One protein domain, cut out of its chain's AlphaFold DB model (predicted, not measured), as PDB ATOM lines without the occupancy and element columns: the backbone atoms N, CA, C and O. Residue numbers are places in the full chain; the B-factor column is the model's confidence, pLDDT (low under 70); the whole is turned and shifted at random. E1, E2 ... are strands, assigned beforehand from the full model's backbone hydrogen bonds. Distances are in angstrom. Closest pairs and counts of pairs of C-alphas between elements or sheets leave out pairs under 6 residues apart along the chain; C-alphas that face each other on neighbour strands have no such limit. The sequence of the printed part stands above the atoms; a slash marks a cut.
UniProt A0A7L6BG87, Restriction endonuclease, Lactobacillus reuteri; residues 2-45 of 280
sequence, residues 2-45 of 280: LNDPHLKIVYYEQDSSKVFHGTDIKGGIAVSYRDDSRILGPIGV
ATOM      1  N   LEU A   2      85.468  -5.253 -51.669       82.50
ATOM      2  CA  LEU A   2      85.681  -3.991 -50.924       82.50
ATOM      3  C   LEU A   2      84.759  -2.821 -51.318       82.50
ATOM      4  O   LEU A   2      84.499  -1.954 -50.490       82.50
ATOM      5  N   ASN A   3      84.255  -2.815 -52.554       85.00
ATOM      6  CA  ASN A   3      83.313  -1.808 -53.050       85.00
ATOM      7  C   ASN A   3      81.838  -2.185 -52.824       85.00
ATOM      8  O   ASN A   3      80.963  -1.448 -53.262       85.00
ATOM      9  N   ASP A   4      81.550  -3.335 -52.205       85.81
ATOM     10  CA  ASP A   4      80.175  -3.757 -51.933       85.81
ATOM     11  C   ASP A   4      79.583  -2.880 -50.811       85.81
ATOM     12  O   ASP A   4      80.107  -2.907 -49.694       85.81
ATOM     13  N   PRO A   5      78.519  -2.098 -51.075       86.75
ATOM     14  CA  PRO A   5      77.929  -1.209 -50.080       86.75
ATOM     15  C   PRO A   5      77.186  -1.959 -48.967       86.75
ATOM     16  O   PRO A   5      76.814  -1.337 -47.975       86.75
ATOM     17  N   HIS A   6      76.971  -3.267 -49.106       89.69
ATOM     18  CA  HIS A   6      76.277  -4.121 -48.144       89.69
ATOM     19  C   HIS A   6      77.233  -4.913 -47.246       89.69
ATOM     20  O   HIS A   6      76.778  -5.712 -46.429       89.69
ATOM     21  N   LEU A   7      78.549  -4.720 -47.389       88.44
ATOM     22  CA  LEU A   7      79.583  -5.517 -46.731       88.44
ATOM     23  C   LEU A   7      80.407  -4.685 -45.739       88.44
ATOM     24  O   LEU A   7      80.889  -3.607 -46.073       88.44
ATOM     25  N   LYS A   8      80.673  -5.229 -44.547       86.81
ATOM     26  CA  LYS A   8      81.636  -4.665 -43.583       86.81
ATOM     27  C   LYS A   8      82.525  -5.738 -42.954       86.81
ATOM     28  O   LYS A   8      82.132  -6.899 -42.864       86.81
ATOM     29  N   ILE A   9      83.695  -5.338 -42.456       85.44
ATOM     30  CA  ILE A   9      84.529  -6.173 -41.576       85.44
ATOM     31  C   ILE A   9      84.129  -5.887 -40.129       85.44
ATOM     32  O   ILE A   9      84.155  -4.735 -39.702       85.44
ATOM     33  N   VAL A  10      83.718  -6.919 -39.393       86.75
ATOM     34  CA  VAL A  10      83.296  -6.802 -37.983       86.75
ATOM     35  C   VAL A  10      84.393  -7.199 -37.004       86.75
ATOM     36  O   VAL A  10      84.358  -6.786 -35.851       86.75
ATOM     37  N   TYR A  11      85.362  -7.985 -37.464       85.62
ATOM     38  CA  TYR A  11      86.500  -8.414 -36.669       85.62
ATOM     39  C   TYR A  11      87.694  -8.668 -37.580       85.62
ATOM     40  O   TYR A  11      87.540  -9.233 -38.666       85.62
ATOM     41  N   TYR A  12      88.870  -8.256 -37.124       87.56
ATOM     42  CA  TYR A  12      90.136  -8.605 -37.740       87.56
ATOM     43  C   TYR A  12      91.167  -8.884 -36.657       87.56
ATOM     44  O   TYR A  12      91.290  -8.116 -35.706       87.56
ATOM     45  N   GLU A  13      91.922  -9.957 -36.838       87.25
ATOM     46  CA  GLU A  13      93.061 -10.294 -36.002       87.25
ATOM     47  C   GLU A  13      94.217 -10.725 -36.894       87.25
ATOM     48  O   GLU A  13      94.095 -11.672 -37.670       87.25
ATOM     49  N   GLN A  14      95.338 -10.014 -36.793       84.31
ATOM     50  CA  GLN A  14      96.518 -10.303 -37.602       84.31
ATOM     51  C   GLN A  14      97.213 -11.587 -37.138       84.31
ATOM     52  O   GLN A  14      97.720 -12.340 -37.967       84.31
ATOM     53  N   ASP A  15      97.229 -11.837 -35.827       85.25
ATOM     54  CA  ASP A  15      97.789 -13.048 -35.237       85.25
ATOM     55  C   ASP A  15      96.709 -14.129 -35.131       85.25
ATOM     56  O   ASP A  15      95.968 -14.225 -34.148       85.25
ATOM     57  N   SER A  16      96.634 -14.971 -36.161       87.69
ATOM     58  CA  SER A  16      95.638 -16.039 -36.255       87.69
ATOM     59  C   SER A  16      95.669 -17.020 -35.087       87.69
ATOM     60  O   SER A  16      94.646 -17.652 -34.816       87.69
ATOM     61  N   SER A  17      96.795 -17.132 -34.373       89.00
ATOM     62  CA  SER A  17      96.932 -18.052 -33.243       89.00
ATOM     63  C   SER A  17      96.008 -17.698 -32.074       89.00
ATOM     64  O   SER A  17      95.603 -18.584 -31.320       89.00
ATOM     65  N   LYS A  18      95.599 -16.426 -31.965       88.62
ATOM     66  CA  LYS A  18      94.647 -15.953 -30.951       88.62
ATOM     67  C   LYS A  18      93.210 -16.413 -31.199       88.62
ATOM     68  O   LYS A  18      92.408 -16.402 -30.271       88.62
ATOM     69  N   VAL A  19      92.879 -16.800 -32.432       90.81
ATOM     70  CA  VAL A  19      91.551 -17.318 -32.805       90.81
ATOM     71  C   VAL A  19      91.600 -18.834 -32.975       90.81
ATOM     72  O   VAL A  19      90.760 -19.546 -32.430       90.81
ATOM     73  N   PHE A  20      92.599 -19.334 -33.705       89.75
ATOM     74  CA  PHE A  20      92.829 -20.755 -33.939       89.75
ATOM     75  C   PHE A  20      94.196 -21.143 -33.381       89.75
ATOM     76  O   PHE A  20      95.231 -20.932 -34.018       89.75
ATOM     77  N   HIS A  21      94.194 -21.729 -32.184       88.69
ATOM     78  CA  HIS A  21      95.412 -22.136 -31.486       88.69
ATOM     79  C   HIS A  21      96.326 -22.968 -32.405       88.69
ATOM     80  O   HIS A  21      95.875 -23.920 -33.041       88.69
ATOM     81  N   GLY A  22      97.611 -22.610 -32.478       86.31
ATOM     82  CA  GLY A  22      98.614 -23.350 -33.255       86.31
ATOM     83  C   GLY A  22      98.543 -23.138 -34.772       86.31
ATOM     84  O   GLY A  22      99.226 -23.845 -35.508       86.31
ATOM     85  N   THR A  23      97.742 -22.178 -35.245       85.94
ATOM     86  CA  THR A  23      97.596 -21.871 -36.675       85.94
ATOM     87  C   THR A  23      98.291 -20.553 -37.027       85.94
ATOM     88  O   THR A  23      98.008 -19.523 -36.417       85.94
ATOM     89  N   ASP A  24      99.155 -20.572 -38.046       85.50
ATOM     90  CA  ASP A  24      99.833 -19.396 -38.619       85.50
ATOM     91  C   ASP A  24      99.280 -19.107 -40.026       85.50
ATOM     92  O   ASP A  24      99.757 -19.633 -41.034       85.50
ATOM     93  N   ILE A  25      98.221 -18.298 -40.087       84.12
ATOM     94  CA  ILE A  25      97.616 -17.806 -41.326       84.12
ATOM     95  C   ILE A  25      98.255 -16.459 -41.648       84.12
ATOM     96  O   ILE A  25      97.976 -15.439 -41.011       84.12
ATOM     97  N   LYS A  26      99.099 -16.434 -42.681       75.00
ATOM     98  CA  LYS A  26      99.709 -15.191 -43.161       75.00
ATOM     99  C   LYS A  26      98.629 -14.219 -43.642       75.00
ATOM    100  O   LYS A  26      97.858 -14.539 -44.540       75.00
ATOM    101  N   GLY A  27      98.603 -13.026 -43.044       73.62
ATOM    102  CA  GLY A  27      97.596 -11.991 -43.305       73.62
ATOM    103  C   GLY A  27      96.431 -11.964 -42.310       73.62
ATOM    104  O   GLY A  27      95.603 -11.062 -42.401       73.62
ATOM    105  N   GLY A  28      96.388 -12.892 -41.349       86.19
ATOM    106  CA  GLY A  28      95.407 -12.893 -40.268       86.19
ATOM    107  C   GLY A  28      94.032 -13.437 -40.653       86.19
ATOM    108  O   GLY A  28      93.850 -14.118 -41.662       86.19
ATOM    109  N   ILE A  29      93.049 -13.150 -39.802       88.06
ATOM    110  CA  ILE A  29      91.661 -13.597 -39.915       88.06
ATOM    111  C   ILE A  29      90.766 -12.369 -39.961       88.06
ATOM    112  O   ILE A  29      90.831 -11.519 -39.077       88.06
ATOM    113  N   ALA A  30      89.890 -12.303 -40.963       89.12
ATOM    114  CA  ALA A  30      88.853 -11.285 -41.068       89.12
ATOM    115  C   ALA A  30      87.469 -11.942 -41.035       89.12
ATOM    116  O   ALA A  30      87.190 -12.851 -41.816       89.12
ATOM    117  N   VAL A  31      86.582 -11.451 -40.172       88.94
ATOM    118  CA  VAL A  31      85.161 -11.816 -40.193       88.94
ATOM    119  C   VAL A  31      84.410 -10.700 -40.900       88.94
ATOM    120  O   VAL A  31      84.403  -9.548 -40.454       88.94
ATOM    121  N   SER A  32      83.785 -11.050 -42.019       89.75
ATOM    122  CA  SER A  32      82.958 -10.136 -42.800       89.75
ATOM    123  C   SER A  32      81.475 -10.406 -42.563       89.75
ATOM    124  O   SER A  32      81.063 -11.539 -42.321       89.75
ATOM    125  N   TYR A  33      80.678  -9.345 -42.605       89.00
ATOM    126  CA  TYR A  33      79.226  -9.391 -42.501       89.00
ATOM    127  C   TYR A  33      78.631  -8.696 -43.721       89.00
ATOM    128  O   TYR A  33      79.001  -7.553 -44.008       89.00
ATOM    129  N   ARG A  34      77.723  -9.383 -44.421       90.94
ATOM    130  CA  ARG A  34      77.005  -8.871 -45.591       90.94
ATOM    131  C   ARG A  34      75.502  -8.920 -45.338       90.94
ATOM    132  O   ARG A  34      75.003  -9.965 -44.929       90.94
ATOM    133  N   ASP A  35      74.803  -7.819 -45.588       90.56
ATOM    134  CA  ASP A  35      73.342  -7.729 -45.465       90.56
ATOM    135  C   ASP A  35      72.753  -6.962 -46.652       90.56
ATOM    136  O   ASP A  35      72.828  -5.735 -46.718       90.56
ATOM    137  N   ASP A  36      72.126  -7.692 -47.575       91.62
ATOM    138  CA  ASP A  36      71.555  -7.138 -48.811       91.62
ATOM    139  C   ASP A  36      70.366  -6.202 -48.571       91.62
ATOM    140  O   ASP A  36      69.971  -5.460 -49.467       91.62
ATOM    141  N   SER A  37      69.814  -6.187 -47.354       93.12
ATOM    142  CA  SER A  37      68.745  -5.265 -46.971       93.12
ATOM    143  C   SER A  37      69.254  -3.920 -46.441       93.12
ATOM    144  O   SER A  37      68.463  -2.988 -46.287       93.12
ATOM    145  N   ARG A  38      70.561  -3.781 -46.154       87.19
ATOM    146  CA  ARG A  38      71.135  -2.589 -45.506       87.19
ATOM    147  C   ARG A  38      72.337  -2.042 -46.256       87.19
ATOM    148  O   ARG A  38      73.277  -2.770 -46.546       87.19
ATOM    149  N   ILE A  39      72.368  -0.731 -46.474       83.38
ATOM    150  CA  ILE A  39      73.573  -0.039 -46.946       83.38
ATOM    151  C   ILE A  39      74.476   0.214 -45.732       83.38
ATOM    152  O   ILE A  39      74.173   1.048 -44.882       83.38
ATOM    153  N   LEU A  40      75.573  -0.538 -45.638       81.19
ATOM    154  CA  LEU A  40      76.602  -0.421 -44.596       81.19
ATOM    155  C   LEU A  40      77.742   0.527 -45.009       81.19
ATOM    156  O   LEU A  40      78.441   1.063 -44.150       81.19
ATOM    157  N   GLY A  41      77.894   0.747 -46.317       67.44
ATOM    158  CA  GLY A  41      78.973   1.507 -46.940       67.44
ATOM    159  C   GLY A  41      80.149   0.608 -47.346       67.44
ATOM    160  O   GLY A  41      80.467  -0.337 -46.625       67.44
ATOM    161  N   PRO A  42      80.807   0.880 -48.490       74.00
ATOM    162  CA  PRO A  42      81.928   0.068 -48.947       74.00
ATOM    163  C   PRO A  42      83.097   0.149 -47.960       74.00
ATOM    164  O   PRO A  42      83.410   1.221 -47.435       74.00
ATOM    165  N   ILE A  43      83.785  -0.976 -47.750       76.69
ATOM    166  CA  ILE A  43      85.016  -1.034 -46.945       76.69
ATOM    167  C   ILE A  43      86.082  -0.120 -47.566       76.69
ATOM    168  O   ILE A  43      86.764   0.609 -46.850       76.69
ATOM    169  N   GLY A  44      86.210  -0.137 -48.897       79.62
ATOM    170  CA  GLY A  44      87.184   0.659 -49.639       79.62
ATOM    171  C   GLY A  44      88.622   0.275 -49.288       79.62
ATOM    172  O   GLY A  44      89.179  -0.655 -49.866       79.62
ATOM    173  N   VAL A  45      89.216   0.992 -48.335       80.00
ATOM    174  CA  VAL A  45      90.567   0.747 -47.819       80.00
ATOM    175  C   VAL A  45      90.464   0.210 -46.398       80.00
ATOM    176  O   VAL A  45      89.789   0.794 -45.554       80.00
TER     177      VAL A  45
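What this domain is: This is residues 2 to 45 of the 280 residues of the protein "Restriction endonuclease" of Lactobacillus reuteri (UniProt A0A7L6BG87). With little regular structure, this is a long, narrow hairpin of two antiparallel strands, E1 and E2, with a wide loop, residues 14 to 28, at one end and both ends of the printed part towards the other. The printed part has 44 residues, of which 13 are in the strands, E1 before E2, and no named helix; the class is all strand. It is loose, with a radius of gyration of the C-alphas of 12.7 A, and only just flat, spanning 37 by 19 by 9 A.

Where its parts are: E1, residues 7 to 13, runs 17.9 A from C-alpha 7 at (79.583, -5.517, -46.731). E2, residues 29 to 34, runs 16.4 A to C-alpha 34 at (77.005, -8.871, -45.591).

How they stand to each other: E1 and E2 form a hairpin, antiparallel at 160 degrees between directions. C-alphas 9 and 32 face each other at 4.4 A. N 10 and O 31, 2.9 A apart, and N 31 and O 11, 2.8 A, are within hydrogen-bond range.

The domain as a whole: The C-alphas of Gly 22 and Ser 37 are the two farthest apart, at 37.5 A. The printed part has no cut, and the 15-residue link from E1 to E2 is long. Mean pLDDT of the printed part is 85.4; residue 41 is under 70.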